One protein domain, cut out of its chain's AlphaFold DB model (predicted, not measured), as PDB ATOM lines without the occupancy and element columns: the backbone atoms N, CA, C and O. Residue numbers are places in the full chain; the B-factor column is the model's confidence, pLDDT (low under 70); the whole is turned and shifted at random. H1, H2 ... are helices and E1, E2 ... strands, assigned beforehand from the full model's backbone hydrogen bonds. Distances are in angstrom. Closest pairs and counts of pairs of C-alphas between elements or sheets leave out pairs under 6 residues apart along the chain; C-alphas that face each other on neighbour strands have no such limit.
ATOM      1  N   TYR A  30     210.582 143.744 184.433       95.75
ATOM      2  CA  TYR A  30     210.460 143.944 185.881       95.75
ATOM      3  C   TYR A  30     210.087 142.640 186.589       95.75
ATOM      4  O   TYR A  30     209.150 141.954 186.192       95.75
ATOM      5  N   ARG A  31     210.790 142.312 187.669       97.06
ATOM      6  CA  ARG A  31     210.524 141.180 188.561       97.06
ATOM      7  C   ARG A  31     209.632 141.633 189.708       97.06
ATOM      8  O   ARG A  31     210.044 142.431 190.550       97.06
ATOM      9  N   VAL A  32     208.419 141.103 189.745       97.31
ATOM     10  CA  VAL A  32     207.399 141.404 190.749       97.31
ATOM     11  C   VAL A  32     207.238 140.186 191.646       97.31
ATOM     12  O   VAL A  32     206.919 139.100 191.166       97.31
ATOM     13  N   ILE A  33     207.404 140.361 192.954       97.56
ATOM     14  CA  ILE A  33     206.986 139.359 193.935       97.56
ATOM     15  C   ILE A  33     205.701 139.841 194.593       97.56
ATOM     16  O   ILE A  33     205.698 140.831 195.316       97.56
ATOM     17  N   PHE A  34     204.606 139.127 194.358       95.62
ATOM     18  CA  PHE A  34     203.324 139.389 194.996       95.62
ATOM     19  C   PHE A  34     203.167 138.532 196.253       95.62
ATOM     20  O   PHE A  34     203.280 137.304 196.197       95.62
ATOM     21  N   ILE A  35     202.864 139.167 197.385       94.62
ATOM     22  CA  ILE A  35     202.589 138.485 198.649       94.62
ATOM     23  C   ILE A  35     201.087 138.221 198.754       94.62
ATOM     24  O   ILE A  35     200.294 139.141 198.938       94.62
ATOM     25  N   GLY A  36     200.686 136.953 198.646       88.75
ATOM     26  CA  GLY A  36     199.283 136.551 198.743       88.75
ATOM     27  C   GLY A  36     198.717 136.798 200.140       88.75
ATOM     28  O   GLY A  36     199.229 136.220 201.097       88.75
ATOM     29  N   GLU A  37     197.664 137.614 200.254       82.19
ATOM     30  CA  GLU A  37     197.045 137.965 201.538       82.19
ATOM     31  C   GLU A  37     196.514 136.720 202.283       82.19
ATOM     32  O   GLU A  37     196.014 135.776 201.655       82.19
ATOM     33  N   PRO A  38     196.592 136.689 203.630       79.44
ATOM     34  CA  PRO A  38     196.053 135.597 204.432       79.44
ATOM     35  C   PRO A  38     194.522 135.691 204.509       79.44
ATOM     36  O   PRO A  38     193.945 136.022 205.542       79.44
ATOM     37  N   ARG A  39     193.844 135.406 203.394       75.00
ATOM     38  CA  ARG A  39     192.381 135.397 203.311       75.00
ATOM     39  C   ARG A  39     191.828 133.986 203.427       75.00
ATOM     40  O   ARG A  39     192.330 133.046 202.803       75.00
ATOM     41  N   ALA A  40     190.749 133.849 204.195       71.88
ATOM     42  CA  ALA A  40     189.868 132.699 204.055       71.88
ATOM     43  C   ALA A  40     189.205 132.759 202.674       71.88
ATOM     44  O   ALA A  40     188.865 133.844 202.201       71.88
ATOM     45  N   ALA A  41     189.004 131.602 202.037       66.81
ATOM     46  CA  ALA A  41     188.227 131.549 200.807       66.81
ATOM     47  C   ALA A  41     186.846 132.170 201.069       66.81
ATOM     48  O   ALA A  41     186.139 131.774 202.004       66.81
ATOM     49  N   TYR A  42     186.476 133.183 200.287       69.06
ATOM     50  CA  TYR A  42     185.098 133.657 200.287       69.06
ATOM     51  C   TYR A  42     184.196 132.542 199.720       69.06
ATOM     52  O   TYR A  42     184.572 131.806 198.812       69.06
ATOM     53  N   VAL A  43     183.030 132.331 200.330       70.12
ATOM     54  CA  VAL A  43     182.086 131.287 199.908       70.12
ATOM     55  C   VAL A  43     180.755 131.973 199.612       70.12
ATOM     56  O   VAL A  43     180.045 132.345 200.558       70.12
ATOM     57  N   PRO A  44     180.410 132.180 198.325       67.00
ATOM     58  CA  PRO A  44     179.167 132.835 197.944       67.00
ATOM     59  C   PRO A  44     177.947 132.169 198.593       67.00
ATOM     60  O   PRO A  44     177.838 130.945 198.631       67.00
ATOM     61  N   GLY A  45     177.011 132.976 199.098       64.38
ATOM     62  CA  GLY A  45     175.749 132.486 199.668       64.38
ATOM     63  C   GLY A  45     175.824 131.953 201.103       64.38
ATOM     64  O   GLY A  45     174.810 131.496 201.626       64.38
ATOM     65  N   THR A  46     176.979 132.038 201.768       66.19
ATOM     66  CA  THR A  46     177.061 131.813 203.218       66.19
ATOM     67  C   THR A  46     176.686 133.095 203.966       66.19
ATOM     68  O   THR A  46     177.164 134.179 203.638       66.19
ATOM     69  N   ASN A  47     175.823 132.988 204.983       57.47
ATOM     70  CA  ASN A  47     175.417 134.132 205.821       57.47
ATOM     71  C   ASN A  47     176.563 134.683 206.692       57.47
ATOM     72  O   ASN A  47     176.392 135.704 207.357       57.47
ATOM     73  N   ASP A  48     177.711 134.007 206.704       57.34
ATOM     74  CA  ASP A  48     178.852 134.329 207.559       57.34
ATOM     75  C   ASP A  48     179.718 135.463 206.994       57.34
ATOM     76  O   ASP A  48     180.515 136.058 207.724       57.34
ATOM     77  N   TYR A  49     179.545 135.811 205.713       59.62
ATOM     78  CA  TYR A  49     180.309 136.882 205.088       59.62
ATOM     79  C   TYR A  49     179.600 138.231 205.144       59.62
ATOM     80  O   TYR A  49     178.433 138.401 204.797       59.62
ATOM     81  N   LYS A  50     180.370 139.233 205.563       64.88
ATOM     82  CA  LYS A  50     179.933 140.623 205.624       64.88
ATOM     83  C   LYS A  50     179.709 141.156 204.195       64.88
ATOM     84  O   LYS A  50     180.584 140.947 203.355       64.88
ATOM     85  N   PRO A  51     178.614 141.891 203.909       60.84
ATOM     86  CA  PRO A  51     178.274 142.355 202.556       60.84
ATOM     87  C   PRO A  51     179.384 143.114 201.813       60.84
ATOM     88  O   PRO A  51     179.462 143.047 200.592       60.84
ATOM     89  N   TRP A  52     180.267 143.815 202.532       63.78
ATOM     90  CA  TRP A  52     181.387 144.535 201.917       63.78
ATOM     91  C   TRP A  52     182.473 143.621 201.359       63.78
ATOM     92  O   TRP A  52     183.123 144.008 200.400       63.78
ATOM     93  N   VAL A  53     182.640 142.405 201.892       70.81
ATOM     94  CA  VAL A  53     183.634 141.464 201.354       70.81
ATOM     95  C   VAL A  53     183.281 141.101 199.920       70.81
ATOM     96  O   VAL A  53     184.173 140.963 199.100       70.81
ATOM     97  N   GLN A  54     181.990 141.032 199.581       71.62
ATOM     98  CA  GLN A  54     181.575 140.792 198.201       71.62
ATOM     99  C   GLN A  54     182.034 141.926 197.275       71.62
ATOM    100  O   GLN A  54     182.412 141.670 196.141       71.62
ATOM    101  N   MET A  55     182.027 143.177 197.752       77.00
ATOM    102  CA  MET A  55     182.380 144.359 196.950       77.00
ATOM    103  C   MET A  55     183.862 144.406 196.555       77.00
ATOM    104  O   MET A  55     184.207 145.157 195.650       77.00
ATOM    105  N   GLU A  56     184.710 143.613 197.211       83.75
ATOM    106  CA  GLU A  56     186.146 143.489 196.923       83.75
ATOM    107  C   GLU A  56     186.444 142.462 195.823       83.75
ATOM    108  O   GLU A  56     187.600 142.243 195.470       83.75
ATOM    109  N   TYR A  57     185.420 141.791 195.295       86.50
ATOM    110  CA  TYR A  57     185.577 140.864 194.185       86.50
ATOM    111  C   TYR A  57     185.022 141.459 192.892       86.50
ATOM    112  O   TYR A  57     184.264 142.423 192.904       86.50
ATOM    113  N   MET A  58     185.393 140.877 191.760       87.81
ATOM    114  CA  MET A  58     184.921 141.248 190.436       87.81
ATOM    115  C   MET A  58     184.648 139.988 189.618       87.81
ATOM    116  O   MET A  58     185.449 139.055 189.620       87.81
ATOM    117  N   ASP A  59     183.510 139.967 188.924       87.00
ATOM    118  CA  ASP A  59     183.224 138.964 187.900       87.00
ATOM    119  C   ASP A  59     184.047 139.275 186.649       87.00
ATOM    120  O   ASP A  59     183.942 140.374 186.101       87.00
ATOM    121  N   MET A  60     184.832 138.306 186.182       86.88
ATOM    122  CA  MET A  60     185.670 138.449 184.994       86.88
ATOM    123  C   MET A  60     185.581 137.218 184.102       86.88
ATOM    124  O   MET A  60     185.599 136.093 184.597       86.88
ATOM    125  N   ASP A  61     185.527 137.448 182.794       88.06
ATOM    126  CA  ASP A  61     185.763 136.429 181.775       88.06
ATOM    127  C   ASP A  61     187.238 136.509 181.350       88.06
ATOM    128  O   ASP A  61     187.757 137.600 181.104       88.06
ATOM    129  N   MET A  62     187.934 135.372 181.314       89.56
ATOM    130  CA  MET A  62     189.352 135.315 180.945       89.56
ATOM    131  C   MET A  62     189.728 134.020 180.231       89.56
ATOM    132  O   MET A  62     189.066 133.003 180.448       89.56
ATOM    133  N   PRO A  63     190.833 134.013 179.466       91.06
ATOM    134  CA  PRO A  63     191.388 132.793 178.893       91.06
ATOM    135  C   PRO A  63     191.649 131.709 179.950       91.06
ATOM    136  O   PRO A  63     192.059 131.989 181.077       91.06
ATOM    137  N   LYS A  64     191.398 130.453 179.591       89.88
ATOM    138  CA  LYS A  64     191.414 129.293 180.490       89.88
ATOM    139  C   LYS A  64     192.784 129.016 181.098       89.88
ATOM    140  O   LYS A  64     192.870 128.584 182.245       89.88
ATOM    141  N   ASP A  65     193.849 129.235 180.342       90.44
ATOM    142  CA  ASP A  65     195.226 129.125 180.819       90.44
ATOM    143  C   ASP A  65     195.523 130.170 181.908       90.44
ATOM    144  O   ASP A  65     196.042 129.821 182.970       90.44
ATOM    145  N   ILE A  66     195.088 131.416 181.701       92.12
ATOM    146  CA  ILE A  66     195.179 132.497 182.691       92.12
ATOM    147  C   ILE A  66     194.313 132.184 183.918       92.12
ATOM    148  O   ILE A  66     194.791 132.281 185.051       92.12
ATOM    149  N   ALA A  67     193.076 131.720 183.719       92.31
ATOM    150  CA  ALA A  67     192.200 131.273 184.802       92.31
ATOM    151  C   ALA A  67     192.854 130.175 185.645       92.31
ATOM    152  O   ALA A  67     192.852 130.230 186.878       92.31
ATOM    153  N   GLN A  68     193.450 129.178 184.989       92.75
ATOM    154  CA  GLN A  68     194.136 128.085 185.659       92.75
ATOM    155  C   GLN A  68     195.350 128.578 186.453       92.75
ATOM    156  O   GLN A  68     195.548 128.126 187.582       92.75
ATOM    157  N   TRP A  69     196.127 129.520 185.910       94.12
ATOM    158  CA  TRP A  69     197.235 130.150 186.629       94.12
ATOM    159  C   TRP A  69     196.745 130.831 187.916       94.12
ATOM    160  O   TRP A  69     197.250 130.545 189.005       94.12
ATOM    161  N   PHE A  70     195.684 131.639 187.830       93.75
ATOM    162  CA  PHE A  70     195.098 132.308 188.994       93.75
ATOM    163  C   PHE A  70     194.560 131.325 190.040       93.75
ATOM    164  O   PHE A  70     194.787 131.534 191.230       93.75
ATOM    165  N   ARG A  71     193.919 130.220 189.641       91.69
ATOM    166  CA  ARG A  71     193.471 129.185 190.594       91.69
ATOM    167  C   ARG A  71     194.628 128.528 191.343       91.69
ATOM    168  O   ARG A  71     194.494 128.238 192.529       91.69
ATOM    169  N   VAL A  72     195.742 128.275 190.658       91.31
ATOM    170  CA  VAL A  72     196.925 127.641 191.259       91.31
ATOM    171  C   VAL A  72     197.596 128.582 192.255       91.31
ATOM    172  O   VAL A  72     197.932 128.160 193.361       91.31
ATOM    173  N   HIS A  73     197.768 129.852 191.891       90.62
ATOM    174  CA  HIS A  73     198.509 130.812 192.709       90.62
ATOM    175  C   HIS A  73     197.651 131.529 193.762       90.62
ATOM    176  O   HIS A  73     198.174 131.953 194.792       90.62
ATOM    177  N   PHE A  74     196.337 131.625 193.547       90.06
ATOM    178  CA  PHE A  74     195.407 132.357 194.407       90.06
ATOM    179  C   PHE A  74     194.123 131.572 194.729       90.06
ATOM    180  O   PHE A  74     193.021 132.105 194.582       90.06
ATOM    181  N   PRO A  75     194.223 130.337 195.252       87.94
ATOM    182  CA  PRO A  75     193.064 129.460 195.452       87.94
ATOM    183  C   PRO A  75     191.992 130.032 196.397       87.94
ATOM    184  O   PRO A  75     190.835 129.634 196.320       87.94
ATOM    185  N   ASN A  76     192.351 130.980 197.272       85.81
ATOM    186  CA  ASN A  76     191.412 131.637 198.192       85.81
ATOM    187  C   ASN A  76     190.846 132.968 197.670       85.81
ATOM    188  O   ASN A  76     189.947 133.524 198.295       85.81
ATOM    189  N   HIS A  77     191.369 133.491 196.558       86.25
ATOM    190  CA  HIS A  77     190.984 134.796 196.007       86.25
ATOM    191  C   HIS A  77     190.236 134.676 194.674       86.25
ATOM    192  O   HIS A  77     189.836 135.689 194.106       86.25
ATOM    193  N   VAL A  78     190.074 133.456 194.163       86.62
ATOM    194  CA  VAL A  78     189.533 133.155 192.837       86.62
ATOM    195  C   VAL A  78     188.500 132.047 192.981       86.62
ATOM    196  O   VAL A  78     188.778 131.019 193.597       86.62
ATOM    197  N   MET A  79     187.305 132.243 192.428       86.19
ATOM    198  CA  MET A  79     186.205 131.275 192.503       86.19
ATOM    199  C   MET A  79     185.514 131.110 191.169       86.19
ATOM    200  O   MET A  79     185.353 132.067 190.419       86.19
ATOM    201  N   ASP A  80     184.999 129.912 190.930       81.44
ATOM    202  CA  ASP A  80     184.137 129.657 189.787       81.44
ATOM    203  C   ASP A  80     182.735 130.213 190.056       81.44
ATOM    204  O   ASP A  80     182.063 129.819 191.011       81.44
ATOM    205  N   THR A  81     182.271 131.124 189.202       73.06
ATOM    206  CA  THR A  81     180.932 131.733 189.334       73.06
ATOM    207  C   THR A  81     179.878 131.067 188.487       73.06
ATOM    208  O   THR A  81     178.686 131.305 188.682       73.06
ATOM    209  N   ARG A  82     180.287 130.224 187.535       62.94
ATOM    210  CA  ARG A  82     179.336 129.553 186.656       62.94
ATOM    211  C   ARG A  82     178.537 128.518 187.454       62.94
ATOM    212  O   ARG A  82     179.123 127.567 187.981       62.94
ATOM    213  N   PRO A  83     177.192 128.594 187.453       60.31
ATOM    214  CA  PRO A  83     176.392 127.387 187.591       60.31
ATOM    215  C   PRO A  83     176.870 126.388 186.530       60.31
ATOM    216  O   PRO A  83     177.271 126.798 185.438       60.31
ATOM    217  N   LYS A  84     176.839 125.080 186.820       58.62
ATOM    218  CA  LYS A  84     177.197 124.065 185.813       58.62
ATOM    219  C   LYS A  84     176.442 124.380 184.510       58.62
ATOM    220  O   LYS A  84     175.212 124.435 184.574       58.62
ATOM    221  N   PRO A  85     177.135 124.572 183.369       59.28
ATOM    222  CA  PRO A  85     176.480 124.998 182.142       59.28
ATOM    223  C   PRO A  85     175.373 124.011 181.788       59.28
ATOM    224  O   PRO A  85     175.550 122.785 181.884       59.28
ATOM    225  N   THR A  86     174.217 124.550 181.418       67.44
ATOM    226  CA  THR A  86     173.089 123.763 180.936       67.44
ATOM    227  C   THR A  86     173.511 122.989 179.688       67.44
ATOM    228  O   THR A  86     174.443 123.365 178.975       67.44
ATOM    229  N   LYS A  87     172.829 121.878 179.392       67.50
ATOM    230  CA  LYS A  87     173.149 121.056 178.212       67.50
ATOM    231  C   LYS A  87     173.142 121.886 176.913       67.50
ATOM    232  O   LYS A  87     174.024 121.719 176.086       67.50
ATOM    233  N   ALA A  88     172.219 122.842 176.798       70.94
ATOM    234  CA  ALA A  88     172.112 123.738 175.647       70.94
ATOM    235  C   ALA A  88     173.253 124.769 175.539       70.94
ATOM    236  O   ALA A  88     173.569 125.193 174.433       70.94
ATOM    237  N   GLU A  89     173.860 125.176 176.658       66.25
ATOM    238  CA  GLU A  89     175.057 126.031 176.665       66.25
ATOM    239  C   GLU A  89     176.302 125.222 176.301       66.25
ATOM    240  O   GLU A  89     177.122 125.696 175.528       66.25
ATOM    241  N   LYS A  90     176.408 123.971 176.772       65.94
ATOM    242  CA  LYS A  90     177.504 123.062 176.390       65.94
ATOM    243  C   LYS A  90     177.550 122.781 174.889       65.94
ATOM    244  O   LYS A  90     178.635 122.712 174.334       65.94
ATOM    245  N   ASP A  91     176.388 122.659 174.251       65.94
ATOM    246  CA  ASP A  91     176.278 122.366 172.817       65.94
ATOM    247  C   ASP A  91     176.473 123.620 171.927       65.94
ATOM    248  O   ASP A  91     176.583 123.499 170.709       65.94
ATOM    249  N   LYS A  92     176.500 124.827 172.523       59.97
ATOM    250  CA  LYS A  92     176.678 126.130 171.844       59.97
ATOM    251  C   LYS A  92     177.967 126.860 172.208       59.97
ATOM    252  O   LYS A  92     178.254 127.890 171.601       59.97
ATOM    253  N   LEU A  93     178.696 126.377 173.212       56.28
ATOM    254  CA  LEU A  93     180.022 126.870 173.549       56.28
ATOM    255  C   LEU A  93     180.955 126.475 172.408       56.28
ATOM    256  O   LEU A  93     181.548 125.399 172.395       56.28
ATOM    257  N   ASP A  94     181.021 127.369 171.426       55.84
ATOM    258  CA  ASP A  94     182.163 127.485 170.540       55.84
ATOM    259  C   ASP A  94     183.423 127.511 171.414       55.84
ATOM    260  O   ASP A  94     183.408 128.065 172.516       55.84
ATOM    261  N   VAL A  95     184.487 126.863 170.952       52.69
ATOM    262  CA  VAL A  95     185.686 126.470 171.721       52.69
ATOM    263  C   VAL A  95     186.547 127.677 172.136       52.69
ATOM    264  O   VAL A  95     187.732 127.541 172.408       52.69
ATOM    265  N   ASN A  96     185.973 128.875 172.212       55.16
ATOM    266  CA  ASN A  96     186.628 130.012 172.827       55.16
ATOM    267  C   ASN A  96     186.757 129.727 174.324       55.16
ATOM    268  O   ASN A  96     185.785 129.725 175.084       55.16
ATOM    269  N   GLU A  97     187.992 129.395 174.687       76.25
ATOM    270  CA  GLU A  97     188.499 128.903 175.961       76.25
ATOM    271  C   GLU A  97     188.407 129.948 177.081       76.25
ATOM    272  O   GLU A  97     189.356 130.130 177.829       76.25
ATOM    273  N   GLU A  98     187.301 130.673 177.208       82.62
ATOM    274  CA  GLU A  98     187.121 131.645 178.280       82.62
ATOM    275  C   GLU A  98     186.387 131.019 179.468       82.62
ATOM    276  O   GLU A  98     185.393 130.288 179.333       82.62
ATOM    277  N   GLU A  99     186.865 131.321 180.669       86.75
ATOM    278  CA  GLU A  99     186.312 130.922 181.956       86.75
ATOM    279  C   GLU A  99     185.882 132.158 182.746       86.75
ATOM    280  O   GLU A  99     186.537 133.196 182.701       86.75
ATOM    281  N   ARG A 100     184.753 132.046 183.455       86.69
ATOM    282  CA  ARG A 100     184.213 133.142 184.262       86.69
ATOM    283  C   ARG A 100     184.557 132.904 185.721       86.69
ATOM    284  O   ARG A 100     184.138 131.883 186.275       86.69
ATOM    285  N   LEU A 101     185.280 133.840 186.319       88.62
ATOM    286  CA  LEU A 101     185.737 133.780 187.702       88.62
ATOM    287  C   LEU A 101     185.224 134.981 188.494       88.62
ATOM    288  O   LEU A 101     185.101 136.078 187.955       88.62
ATOM    289  N   LEU A 102     184.983 134.778 189.786       88.62
ATOM    290  CA  LEU A 102     184.943 135.851 190.774       88.62
ATOM    291  C   LEU A 102     186.348 135.991 191.344       88.62
ATOM    292  O   LEU A 102     186.864 135.043 191.938       88.62
ATOM    293  N   MET A 103     186.962 137.152 191.168       89.75
ATOM    294  CA  MET A 103     188.343 137.392 191.577       89.75
ATOM    295  C   MET A 103     188.451 138.572 192.516       89.75
ATOM    296  O   MET A 103     187.789 139.583 192.309       89.75
ATOM    297  N   PHE A 104     189.305 138.453 193.529       89.81
ATOM    298  CA  PHE A 104     189.693 139.585 194.359       89.81
ATOM    299  C   PHE A 104     190.262 140.694 193.474       89.81
ATOM    300  O   PHE A 104     191.097 140.440 192.604       89.81
ATOM    301  N   GLU A 105     189.820 141.923 193.701       89.62
ATOM    302  CA  GLU A 105     190.107 143.064 192.837       89.62
ATOM    303  C   GLU A 105     191.608 143.291 192.610       89.62
ATOM    304  O   GLU A 105     192.015 143.565 191.491       89.62
ATOM    305  N   TRP A 106     192.481 143.054 193.588       90.62
ATOM    306  CA  TRP A 106     193.925 143.214 193.367       90.62
ATOM    307  C   TRP A 106     194.578 142.119 192.517       90.62
ATOM    308  O   TRP A 106     195.657 142.338 191.968       90.62
ATOM    309  N   CYS A 107     193.930 140.967 192.327       91.69
ATOM    310  CA  CYS A 107     194.371 140.005 191.317       91.69
ATOM    311  C   CYS A 107     194.177 140.558 189.894       91.69
ATOM    312  O   CYS A 107     194.894 140.154 188.980       91.69
ATOM    313  N   VAL A 108     193.265 141.519 189.704       91.69
ATOM    314  CA  VAL A 108     193.064 142.202 188.420       91.69
ATOM    315  C   VAL A 108     194.280 143.051 188.055       91.69
ATOM    316  O   VAL A 108     194.684 143.037 186.898       91.69
ATOM    317  N   LEU A 109     194.949 143.687 189.029       93.44
ATOM    318  CA  LEU A 109     196.227 144.367 188.784       93.44
ATOM    319  C   LEU A 109     197.260 143.411 188.178       93.44
ATOM    320  O   LEU A 109     197.913 143.762 187.201       93.44
ATOM    321  N   LEU A 110     197.397 142.199 188.727       94.62
ATOM    322  CA  LEU A 110     198.338 141.207 188.198       94.62
ATOM    323  C   LEU A 110     198.005 140.841 186.753       94.62
ATOM    324  O   LEU A 110     198.905 140.778 185.921       94.62
ATOM    325  N   TRP A 111     196.722 140.675 186.434       94.50
ATOM    326  CA  TRP A 111     196.297 140.429 185.059       94.50
ATOM    327  C   TRP A 111     196.607 141.620 184.135       94.50
ATOM    328  O   TRP A 111     197.118 141.429 183.028       94.50
ATOM    329  N   SER A 112     196.379 142.854 184.597       94.88
ATOM    330  CA  SER A 112     196.736 144.072 183.860       94.88
ATOM    331  C   SER A 112     198.246 144.219 183.651       94.88
ATOM    332  O   SER A 112     198.660 144.752 182.624       94.88
ATOM    333  N   LEU A 113     199.075 143.737 184.584       95.19
ATOM    334  CA  LEU A 113     200.532 143.681 184.434       95.19
ATOM    335  C   LEU A 113     200.953 142.615 183.416       95.19
ATOM    336  O   LEU A 113     201.748 142.912 182.532       95.19
ATOM    337  N   MET A 114     200.379 141.410 183.480       94.00
ATOM    338  CA  MET A 114     200.636 140.333 182.508       94.00
ATOM    339  C   MET A 114     200.263 140.717 181.074       94.00
ATOM    340  O   MET A 114     200.872 140.234 180.127       94.00
ATOM    341  N   SER A 115     199.260 141.582 180.924       92.12
ATOM    342  CA  SER A 115     198.776 142.067 179.627       92.12
ATOM    343  C   SER A 115     199.416 143.397 179.205       92.12
ATOM    344  O   SER A 115     198.995 143.996 178.215       92.12
ATOM    345  N   SER A 116     200.389 143.901 179.972       92.25
ATOM    346  CA  SER A 116     201.048 145.176 179.691       92.25
ATOM    347  C   SER A 116     201.999 145.073 178.496       92.25
ATOM    348  O   SER A 116     202.475 144.004 178.126       92.25
ATOM    349  N   SER A 117     202.315 146.225 177.903       89.81
ATOM    350  CA  SER A 117     203.373 146.335 176.885       89.81
ATOM    351  C   SER A 117     204.788 146.203 177.464       89.81
ATOM    352  O   SER A 117     205.735 145.963 176.717       89.81
ATOM    353  N   VAL A 118     204.935 146.367 178.782       91.56
ATOM    354  CA  VAL A 118     206.183 146.147 179.523       91.56
ATOM    355  C   VAL A 118     206.197 144.715 180.048       91.56
ATOM    356  O   VAL A 118     205.181 144.239 180.550       91.56
ATOM    357  N   GLU A 119     207.337 144.028 179.960       95.25
ATOM    358  CA  GLU A 119     207.445 142.653 180.449       95.25
ATOM    359  C   GLU A 119     207.505 142.629 181.984       95.25
ATOM    360  O   GLU A 119     208.376 143.250 182.603       95.25
ATOM    361  N   PHE A 120     206.605 141.869 182.606       96.00
ATOM    362  CA  PHE A 120     206.618 141.602 184.042       96.00
ATOM    363  C   PHE A 120     206.796 140.107 184.298       96.00
ATOM    364  O   PHE A 120     206.007 139.284 183.840       96.00
ATOM    365  N   GLU A 121     207.811 139.753 185.079       96.50
ATOM    366  CA  GLU A 121     207.973 138.416 185.641       96.50
ATOM    367  C   GLU A 121     207.373 138.392 187.039       96.50
ATOM    368  O   GLU A 121     207.925 138.974 187.973       96.50
ATOM    369  N   ILE A 122     206.218 137.743 187.167       96.31
ATOM    370  CA  ILE A 122     205.428 137.740 188.395       96.31
ATOM    371  C   ILE A 122     205.622 136.411 189.120       96.31
ATOM    372  O   ILE A 122     205.260 135.351 188.614       96.31
ATOM    373  N   SER A 123     206.150 136.489 190.336       96.00
ATOM    374  CA  SER A 123     206.217 135.383 191.289       96.00
ATOM    375  C   SER A 123     205.237 135.618 192.434       96.00
ATOM    376  O   SER A 123     205.020 136.753 192.854       96.00
ATOM    377  N   VAL A 124     204.652 134.543 192.963       95.19
ATOM    378  CA  VAL A 124     203.676 134.615 194.059       95.19
ATOM    379  C   VAL A 124     204.226 133.887 195.275       95.19
ATOM    380  O   VAL A 124     204.600 132.719 195.188       95.19
ATOM    381  N   VAL A 125     204.249 134.577 196.412       95.06
ATOM    382  CA  VAL A 125     204.707 134.045 197.699       95.06
ATOM    383  C   VAL A 125     203.542 134.087 198.679       95.06
ATOM    384  O   VAL A 125     202.873 135.108 198.828       95.06
ATOM    385  N   GLY A 126     203.279 132.978 199.371       92.56
ATOM    386  CA  GLY A 126     202.234 132.955 200.395       92.56
ATOM    387  C   GLY A 126     202.625 133.791 201.617       92.56
ATOM    388  O   GLY A 126     203.774 133.735 202.062       92.56
ATOM    389  N   TYR A 127     201.668 134.509 202.219       92.56
ATOM    390  CA  TYR A 127     201.925 135.352 203.394       92.56
ATOM    391  C   TYR A 127     202.650 134.623 204.535       92.56
ATOM    392  O   TYR A 127     203.570 135.180 205.123       92.56
ATOM    393  N   GLU A 128     202.311 133.366 204.834       92.62
ATOM    394  CA  GLU A 128     202.971 132.625 205.919       92.62
ATOM    395  C   GLU A 128     204.458 132.350 205.633       92.62
ATOM    396  O   GLU A 128     205.279 132.420 206.546       92.62
ATOM    397  N   GLN A 129     204.827 132.075 204.377       94.94
ATOM    398  CA  GLN A 129     206.233 131.909 203.980       94.94
ATOM    399  C   GLN A 129     206.982 133.238 204.107       94.94
ATOM    400  O   GLN A 129     208.050 133.290 204.717       94.94
ATOM    401  N   PHE A 130     206.377 134.320 203.614       96.12
ATOM    402  CA  PHE A 130     206.913 135.673 203.724       96.12
ATOM    403  C   PHE A 130     207.114 136.100 205.187       96.12
ATOM    404  O   PHE A 130     208.200 136.524 205.575       96.12
ATOM    405  N   ARG A 131     206.096 135.912 206.035       95.25
ATOM    406  CA  ARG A 131     206.138 136.215 207.472       95.25
ATOM    407  C   ARG A 131     207.239 135.430 208.180       95.25
ATOM    408  O   ARG A 131     207.978 136.018 208.967       95.25
ATOM    409  N   ARG A 132     207.366 134.123 207.919       95.50
ATOM    410  CA  ARG A 132     208.420 133.278 208.513       95.50
ATOM    411  C   ARG A 132     209.810 133.732 208.106       95.50
ATOM    412  O   ARG A 132     210.679 133.800 208.968       95.50
ATOM    413  N   CYS A 133     209.992 134.071 206.832       97.00
ATOM    414  CA  CYS A 133     211.238 134.635 206.338       97.00
ATOM    415  C   CYS A 133     211.579 135.907 207.125       97.00
ATOM    416  O   CYS A 133     212.589 135.932 207.809       97.00
ATOM    417  N   LEU A 134     210.684 136.899 207.177       96.56
ATOM    418  CA  LEU A 134     210.948 138.183 207.851       96.56
ATOM    419  C   LEU A 134     211.104 138.102 209.376       96.56
ATOM    420  O   LEU A 134     211.737 138.969 209.975       96.56
ATOM    421  N   THR A 135     210.518 137.094 210.021       95.94
ATOM    422  CA  THR A 135     210.607 136.905 211.481       95.94
ATOM    423  C   THR A 135     211.737 135.962 211.897       95.94
ATOM    424  O   THR A 135     211.986 135.800 213.093       95.94
ATOM    425  N   SER A 136     212.443 135.354 210.940       95.62
ATOM    426  CA  SER A 136     213.556 134.449 211.213       95.62
ATOM    427  C   SER A 136     214.816 135.216 211.645       95.62
ATOM    428  O   SER A 136     215.226 136.165 210.969       95.62
ATOM    429  N   PRO A 137     215.521 134.779 212.708       91.75
ATOM    430  CA  PRO A 137     216.828 135.330 213.071       91.75
ATOM    431  C   PRO A 137     217.894 135.176 211.977       91.75
ATOM    432  O   PRO A 137     218.867 135.923 211.965       91.75
ATOM    433  N   SER A 138     217.729 134.209 211.069       92.44
ATOM    434  CA  SER A 138     218.669 133.907 209.982       92.44
ATOM    435  C   SER A 138     218.125 134.294 208.604       92.44
ATOM    436  O   SER A 138     218.556 133.727 207.596       92.44
ATOM    437  N   HIS A 139     217.161 135.219 208.548       90.56
ATOM    438  CA  HIS A 139     216.476 135.592 207.309       90.56
ATOM    439  C   HIS A 139     217.439 136.022 206.200       90.56
ATOM    440  O   HIS A 139     217.222 135.663 205.055       90.56
ATOM    441  N   THR A 140     218.565 136.661 206.520       90.38
ATOM    442  CA  THR A 140     219.573 137.085 205.532       90.38
ATOM    443  C   THR A 140     220.225 135.942 204.745       90.38
ATOM    444  O   THR A 140     220.812 136.181 203.693       90.38
ATOM    445  N   THR A 141     220.113 134.702 205.230       91.38
ATOM    446  CA  THR A 141     220.587 133.480 204.553       91.38
ATOM    447  C   THR A 141     219.457 132.649 203.939       91.38
ATOM    448  O   THR A 141     219.716 131.607 203.340       91.38
ATOM    449  N   ASP A 142     218.205 133.084 204.099       94.00
ATOM    450  CA  ASP A 142     217.033 132.421 203.536       94.00
ATOM    451  C   ASP A 142     216.971 132.677 202.013       94.00
ATOM    452  O   ASP A 142     217.006 133.839 201.591       94.00
ATOM    453  N   PRO A 143     216.851 131.642 201.159       95.31
ATOM    454  CA  PRO A 143     216.705 131.826 199.714       95.31
ATOM    455  C   PRO A 143     215.533 132.737 199.321       95.31
ATOM    456  O   PRO A 143     215.614 133.464 198.325       95.31
ATOM    457  N   LEU A 144     214.451 132.743 200.108       96.12
ATOM    458  CA  LEU A 144     213.326 133.642 199.881       96.12
ATOM    459  C   LEU A 144     213.722 135.098 200.144       96.12
ATOM    460  O   LEU A 144     213.368 135.960 199.349       96.12
ATOM    461  N   TRP A 145     214.491 135.387 201.196       96.62
ATOM    462  CA  TRP A 145     214.972 136.746 201.466       96.62
ATOM    463  C   TRP A 145     215.827 137.285 200.323       96.62
ATOM    464  O   TRP A 145     215.623 138.413 199.878       96.62
ATOM    465  N   LEU A 146     216.743 136.461 199.808       93.56
ATOM    466  CA  LEU A 146     217.558 136.818 198.648       93.56
ATOM    467  C   LEU A 146     216.676 137.117 197.431       93.56
ATOM    468  O   LEU A 146     216.876 138.124 196.757       93.56
ATOM    469  N   SER A 147     215.652 136.293 197.196       95.88
ATOM    470  CA  SER A 147     214.696 136.501 196.103       95.88
ATOM    471  C   SER A 147     213.912 137.808 196.266       95.88
ATOM    472  O   SER A 147     213.750 138.543 195.296       95.88
ATOM    473  N   LEU A 148     213.485 138.135 197.492       96.56
ATOM    474  CA  LEU A 148     212.827 139.404 197.823       96.56
ATOM    475  C   LEU A 148     213.745 140.599 197.557       96.56
ATOM    476  O   LEU A 148     213.320 141.551 196.915       96.56
ATOM    477  N   CYS A 149     215.006 140.541 197.992       95.25
ATOM    478  CA  CYS A 149     215.978 141.616 197.770       95.25
ATOM    479  C   CYS A 149     216.300 141.825 196.286       95.25
ATOM    480  O   CYS A 149     216.611 142.937 195.874       95.25
ATOM    481  N   LEU A 150     216.251 140.756 195.490       93.31
ATOM    482  CA  LEU A 150     216.498 140.804 194.053       93.31
ATOM    483  C   LEU A 150     215.263 141.208 193.243       93.31
ATOM    484  O   LEU A 150     215.411 141.476 192.055       93.31
ATOM    485  N   ALA A 151     214.064 141.237 193.822       96.44
ATOM    486  CA  ALA A 151     212.888 141.713 193.108       96.44
ATOM    487  C   ALA A 151     213.039 143.197 192.752       96.44
ATOM    488  O   ALA A 151     213.684 143.960 193.470       96.44
ATOM    489  N   ASP A 152     212.406 143.616 191.660       96.25
ATOM    490  CA  ASP A 152     212.266 145.041 191.366       96.25
ATOM    491  C   ASP A 152     211.181 145.656 192.249       96.25
ATOM    492  O   ASP A 152     211.300 146.805 192.660       96.25
ATOM    493  N   VAL A 153     210.149 144.875 192.582       97.50
ATOM    494  CA  VAL A 153     209.142 145.254 193.571       97.50
ATOM    495  C   VAL A 153     208.589 144.048 194.324       97.50
ATOM    496  O   VAL A 153     208.284 143.007 193.737       97.50
ATOM    497  N   VAL A 154     208.397 144.224 195.628       97.50
ATOM    498  CA  VAL A 154     207.592 143.350 196.486       97.50
ATOM    499  C   VAL A 154     206.250 144.034 196.742       97.50
ATOM    500  O   VAL A 154     206.192 145.117 197.325       97.50
ATOM    501  N   LEU A 155     205.168 143.416 196.277       95.25
ATOM    502  CA  LEU A 155     203.809 143.947 196.326       95.25
ATOM    503  C   LEU A 155     203.013 143.212 197.413       95.25
ATOM    504  O   LEU A 155     202.786 142.007 197.307       95.25
ATOM    505  N   GLY A 156     202.576 143.938 198.445       91.06
ATOM    506  CA  GLY A 156     201.797 143.396 199.562       91.06
ATOM    507  C   GLY A 156     202.633 143.096 200.813       91.06
ATOM    508  O   GLY A 156     203.751 143.582 200.970       91.06
ATOM    509  N   GLY A 157     202.070 142.314 201.737       88.19
ATOM    510  CA  GLY A 157     202.670 142.009 203.039       88.19
ATOM    511  C   GLY A 157     201.695 142.219 204.196       88.19
ATOM    512  O   GLY A 157     200.482 142.184 204.008       88.19
ATOM    513  N   LEU A 158     202.222 142.420 205.406       84.44
ATOM    514  CA  LEU A 158     201.412 142.820 206.555       84.44
ATOM    515  C   LEU A 158     200.957 144.272 206.373       84.44
ATOM    516  O   LEU A 158     201.779 145.157 206.142       84.44
ATOM    517  N   HIS A 159     199.664 144.521 206.545       85.25
ATOM    518  CA  HIS A 159     199.101 145.869 206.559       85.25
ATOM    519  C   HIS A 159     199.503 146.571 207.863       85.25
ATOM    520  O   HIS A 159     198.899 146.369 208.914       85.25
ATOM    521  N   LEU A 160     200.573 147.363 207.844       87.94
ATOM    522  CA  LEU A 160     201.087 148.027 209.053       87.94
ATOM    523  C   LEU A 160     200.186 149.184 209.533       87.94
ATOM    524  O   LEU A 160     200.409 149.742 210.605       87.94
ATOM    525  N   GLU A 161     199.158 149.532 208.760       84.81
ATOM    526  CA  GLU A 161     198.129 150.524 209.064       84.81
ATOM    527  C   GLU A 161     196.958 149.983 209.911       84.81
ATOM    528  O   GLU A 161     196.101 150.746 210.377       84.81
ATOM    529  N   ILE A 162     196.919 148.669 210.154       82.81
ATOM    530  CA  ILE A 162     195.850 148.005 210.911       82.81
ATOM    531  C   ILE A 162     196.398 147.369 212.188       82.81
ATOM    532  O   ILE A 162     197.590 147.403 212.481       82.81
ATOM    533  N   ASP A 163     195.499 146.824 213.002       78.50
ATOM    534  CA  ASP A 163     195.894 146.151 214.234       78.50
ATOM    535  C   ASP A 163     196.587 144.817 213.909       78.50
ATOM    536  O   ASP A 163     195.938 143.863 213.481       78.50
ATOM    537  N   PHE A 164     197.899 144.729 214.134       76.44
ATOM    538  CA  PHE A 164     198.666 143.496 213.913       76.44
ATOM    539  C   PHE A 164     198.210 142.344 214.828       76.44
ATOM    540  O   PHE A 164     198.515 141.189 214.543       76.44
ATOM    541  N   GLN A 165     197.472 142.627 215.913       72.69
ATOM    542  CA  GLN A 165     196.903 141.597 216.792       72.69
ATOM    543  C   GLN A 165     195.709 140.866 216.165       72.69
ATOM    544  O   GLN A 165     195.140 139.969 216.794       72.69
ATOM    545  N   LEU A 166     195.283 141.250 214.959       70.19
ATOM    546  CA  LEU A 166     194.286 140.491 214.218       70.19
ATOM    547  C   LEU A 166     194.813 139.075 213.958       70.19
ATOM    548  O   LEU A 166     195.920 138.866 213.462       70.19
ATOM    549  N   THR A 167     193.993 138.085 214.309       62.00
ATOM    550  CA  THR A 167     194.374 136.666 214.306       62.00
ATOM    551  C   THR A 167     194.785 136.152 212.928       62.00
ATOM    552  O   THR A 167     195.540 135.189 212.840       62.00
ATOM    553  N   GLU A 168     194.313 136.794 211.860       74.94
ATOM    554  CA  GLU A 168     194.632 136.453 210.468       74.94
ATOM    555  C   GLU A 168     196.112 136.656 210.105       74.94
ATOM    556  O   GLU A 168     196.630 135.937 209.253       74.94
ATOM    557  N   PHE A 169     196.832 137.546 210.796       79.69
ATOM    558  CA  PHE A 169     198.254 137.789 210.524       79.69
ATOM    559  C   PHE A 169     199.201 136.843 211.246       79.69
ATOM    560  O   PHE A 169     200.387 136.819 210.909       79.69
ATOM    561  N   ASN A 170     198.695 136.082 212.223       85.38
ATOM    562  CA  ASN A 170     199.454 135.106 213.003       85.38
ATOM    563  C   ASN A 170     200.832 135.633 213.462       85.38
ATOM    564  O   ASN A 170     201.849 134.945 213.353       85.38
ATOM    565  N   ILE A 171     200.875 136.890 213.913       85.25
ATOM    566  CA  ILE A 171     202.088 137.546 214.391       85.25
ATOM    567  C   ILE A 171     201.944 137.861 215.874       85.25
ATOM    568  O   ILE A 171     200.974 138.477 216.317       85.25
ATOM    569  N   THR A 172     202.894 137.381 216.669       86.94
ATOM    570  CA  THR A 172     202.894 137.609 218.113       86.94
ATOM    571  C   THR A 172     203.501 138.974 218.451       86.94
ATOM    572  O   THR A 172     204.211 139.583 217.648       86.94
ATOM    573  N   ALA A 173     203.231 139.470 219.661       84.19
ATOM    574  CA  ALA A 173     203.739 140.762 220.129       84.19
ATOM    575  C   ALA A 173     205.280 140.848 220.127       84.19
ATOM    576  O   ALA A 173     205.830 141.915 219.878       84.19
ATOM    577  N   ASP A 174     205.971 139.735 220.377       85.88
ATOM    578  CA  ASP A 174     207.432 139.607 220.336       85.88
ATOM    579  C   ASP A 174     207.989 139.482 218.907       85.88
ATOM    580  O   ASP A 174     209.091 139.956 218.636       85.88
ATOM    581  N   GLN A 175     207.222 138.913 217.971       89.69
ATOM    582  CA  GLN A 175     207.606 138.812 216.558       89.69
ATOM    583  C   GLN A 175     207.410 140.123 215.793       89.69
ATOM    584  O   GLN A 175     208.141 140.389 214.840       89.69
ATOM    585  N   PHE A 176     206.433 140.943 216.185       88.19
ATOM    586  CA  PHE A 176     206.084 142.165 215.458       88.19
ATOM    587  C   PHE A 176     207.258 143.154 215.306       88.19
ATOM    588  O   PHE A 176     207.506 143.583 214.178       88.19
ATOM    589  N   PRO A 177     208.055 143.471 216.348       88.38
ATOM    590  CA  PRO A 177     209.236 144.320 216.190       88.38
ATOM    591  C   PRO A 177     210.275 143.751 215.216       88.38
ATOM    592  O   PRO A 177     210.863 144.511 214.449       88.38
ATOM    593  N   VAL A 178     210.477 142.427 215.220       92.38
ATOM    594  CA  VAL A 178     211.397 141.746 214.294       92.38
ATOM    595  C   VAL A 178     210.888 141.885 212.863       92.38
ATOM    596  O   VAL A 178     211.629 142.325 211.993       92.38
ATOM    597  N   TYR A 179     209.602 141.610 212.637       93.94
ATOM    598  CA  TYR A 179     208.968 141.782 211.332       93.94
ATOM    599  C   TYR A 179     209.108 143.216 210.812       93.94
ATOM    600  O   TYR A 179     209.526 143.420 209.675       93.94
ATOM    601  N   VAL A 180     208.786 144.211 211.651       92.06
ATOM    602  CA  VAL A 180     208.885 145.636 211.301       92.06
ATOM    603  C   VAL A 180     210.323 146.017 210.953       92.06
ATOM    604  O   VAL A 180     210.545 146.730 209.977       92.06
ATOM    605  N   HIS A 181     211.305 145.534 211.713       93.00
ATOM    606  CA  HIS A 181     212.710 145.764 211.398       93.00
ATOM    607  C   HIS A 181     213.082 145.173 210.030       93.00
ATOM    608  O   HIS A 181     213.602 145.895 209.181       93.00
ATOM    609  N   SER A 182     212.768 143.898 209.791       95.88
ATOM    610  CA  SER A 182     213.132 143.193 208.557       95.88
ATOM    611  C   SER A 182     212.425 143.755 207.320       95.88
ATOM    612  O   SER A 182     213.041 143.864 206.267       95.88
ATOM    613  N   ILE A 183     211.154 144.169 207.407       96.12
ATOM    614  CA  ILE A 183     210.468 144.785 206.258       96.12
ATOM    615  C   ILE A 183     211.017 146.187 205.949       96.12
ATOM    616  O   ILE A 183     211.142 146.565 204.784       96.12
ATOM    617  N   LEU A 184     211.406 146.952 206.976       93.81
ATOM    618  CA  LEU A 184     212.098 148.228 206.788       93.81
ATOM    619  C   LEU A 184     213.483 148.024 206.169       93.81
ATOM    620  O   LEU A 184     213.886 148.813 205.319       93.81
ATOM    621  N   GLU A 185     214.199 146.972 206.561       94.81
ATOM    622  CA  GLU A 185     215.455 146.570 205.930       94.81
ATOM    623  C   GLU A 185     215.246 146.189 204.461       94.81
ATOM    624  O   GLU A 185     215.920 146.749 203.597       94.81
ATOM    625  N   LEU A 186     214.251 145.352 204.158       95.75
ATOM    626  CA  LEU A 186     213.908 144.968 202.788       95.75
ATOM    627  C   LEU A 186     213.596 146.191 201.916       95.75
ATOM    628  O   LEU A 186     214.107 146.302 200.806       95.75
ATOM    629  N   SER A 187     212.838 147.160 202.442       95.19
ATOM    630  CA  SER A 187     212.499 148.399 201.722       95.19
ATOM    631  C   SER A 187     213.692 149.317 201.419       95.19
ATOM    632  O   SER A 187     213.544 150.290 200.688       95.19
ATOM    633  N   ARG A 188     214.875 149.046 201.992       93.12
ATOM    634  CA  ARG A 188     216.133 149.725 201.631       93.12
ATOM    635  C   ARG A 188     216.893 149.007 200.519       93.12
ATOM    636  O   ARG A 188     217.844 149.580 199.993       93.12
ATOM    637  N   LEU A 189     216.508 147.776 200.194       94.19
ATOM    638  CA  LEU A 189     217.159 146.922 199.201       94.19
ATOM    639  C   LEU A 189     216.324 146.787 197.922       94.19
ATOM    640  O   LEU A 189     216.888 146.688 196.841       94.19
ATOM    641  N   THR A 190     214.999 146.828 198.037       95.50
ATOM    642  CA  THR A 190     214.052 146.744 196.918       95.50
ATOM    643  C   THR A 190     212.871 147.692 197.139       95.50
ATOM    644  O   THR A 190     212.627 148.146 198.262       95.50
ATOM    645  N   CYS A 191     212.110 147.992 196.084       96.31
ATOM    646  CA  CYS A 191     210.833 148.680 196.222       96.31
ATOM    647  C   CYS A 191     209.830 147.767 196.944       96.31
ATOM    648  O   CYS A 191     209.513 146.676 196.478       96.31
ATOM    649  N   VAL A 192     209.262 148.228 198.057       96.50
ATOM    650  CA  VAL A 192     208.141 147.555 198.734       96.50
ATOM    651  C   VAL A 192     206.904 148.433 198.583       96.50
ATOM    652  O   VAL A 192     206.951 149.618 198.917       96.50
ATOM    653  N   PHE A 193     205.808 147.878 198.061       95.56
ATOM    654  CA  PHE A 193     204.551 148.603 197.877       95.56
ATOM    655  C   PHE A 193     203.418 148.052 198.763       95.56
ATOM    656  O   PHE A 193     203.062 146.876 198.620       95.56
ATOM    657  N   PRO A 194     202.767 148.911 199.577       93.81
ATOM    658  CA  PRO A 194     203.169 150.289 199.912       93.81
ATOM    659  C   PRO A 194     204.467 150.349 200.750       93.81
ATOM    660  O   PRO A 194     204.796 149.363 201.414       93.81
ATOM    661  N   PRO A 195     205.186 151.489 200.787       94.81
ATOM    662  CA  PRO A 195     206.385 151.641 201.602       94.81
ATOM    663  C   PRO A 195     206.088 151.413 203.095       94.81
ATOM    664  O   PRO A 195     205.203 152.066 203.657       94.81
TER     665      PRO A 195
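This is residues 30 to 195 of the 468 residues of an uncharacterized protein of Stereum hirsutum (strain FP-91666) (UniProt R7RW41). Two sheets stand with H2 and H4 between them: the strands E2, E4 and E3 make one sheet, and E5, E1, E6 and E7 make the other, with H6 over its far face and H5 and H7 beyond one end of its strands. From the three-stranded sheet a long loop reaches out and folds back, and its residues 86 to 92, of which 87 to 90 belong to H3, stick out. The printed part has 166 residues, with seven named helices and seven named strands in the order E1 H1 E2 H2 E3 H3 E4 H4 E5 H5 H6 E6 H7 E7, of the mixed class. One sheet runs E5 E1 E6 E7, parallel; the other runs E2 E4 E3, antiparallel. The whole is only just compact, close to loose, with a radius of gyration of the C-alphas of 18.4 A, and flat, spanning 59 by 41 by 21 A.

Find C-alpha 30 at (210.460, 143.944, 185.881); from there E1 runs to residue 36, 18.6 A long. After residues 37 to 50 come H1, residues 51 to 55, and E2, residues 57 to 63, 18.2 A long. Next read H2, residues 64 to 73, 14.2 A long, E3, residues 78 to 80, and H3, residues 87 to 90. E4 covers residues 98 to 104, 18.1 A, and H4 residues 105 to 114, 15.0 A. E5, residues 119 to 126, is the longest strand, 22.8 A, and ends at C-alpha 126, (202.234, 132.955, 200.395). Then come H5, residues 127 to 135, 12.0 A, H6, residues 143 to 150, 10.6 A, and E6, residues 153 to 155. H7, residues 175 to 186, is 16.3 A long, and E7, residues 191 to 193, ends at C-alpha 193, (204.551, 148.603, 197.877).

Start at E1, where N 32 and O 121 of E5 are 2.8 A apart, and N 33 and O 153 of E6 are 2.9 A apart. On the other side of E6, N 193 of E7 and O 154 are 2.9 A apart. E6, H7, E7 is a strand-helix-strand unit, two parallel neighbour strands with a helix between; its crossover is right-handed. E5, H5 H6, E6 is a split unit, with E1 between its strands, also right-handed. H6 is on this sheet at a height of 9.7 A, over E1; its closest C-alphas to E1 are those of Leu 148 and Ile 33, 7.0 A. On the opposite face H4 lies over E5 at a height of 9.1 A, with Met 114 and Phe 120 closest, 6.3 A between C-alphas. H5 only grazes this sheet with residues 127 to 131. H5 and H7 touch, about perpendicular at 89 degrees, with the C-alphas of Thr 135 and Tyr 179 closest at 5.1 A. H5 also touches H6 at 88 degrees, Cys 133 to Trp 145, 6.5 A between C-alphas. Now look at the other sheet: N 60 of E2 and O 101 of E4 are 2.9 A apart, and N 79 of E3 and O 102 of E4 also 2.9 A. E2, H2, E3 is a split unit with E4 between its strands, right-handed. H2 and H4 are on the same face of this sheet, two layers, helices over one face: H2 at a height of 9.0 A, its Lys 64 and Glu 98 of E4 closest at 5.4 A between C-alphas, and H4 over E2 at a height of 10.2 A. H1 and H3 touch no helix. Every O i to N i+4 pair is within hydrogen-bond range in H2, H5, H6 and H7; H4 has 4 of 6, H1 has 0 of 1 beside 2 of 2 O i to N i+3 pairs, and H3 is too short for such a pair.

The C-alphas of Ala 88 and Pro 137, the two farthest apart, are 59.5 A from each other. The printed part has no cut. The links E1 to H1 and E6 to H7 are long. Residues 45 to 52, of which 51 to 52 belong to H1, also stand free. The mean pLDDT of the printed part is 85.5; look for values under 70 at residues 41 to 42, 44 to 52, 82 to 87, 89 to 96 and 167.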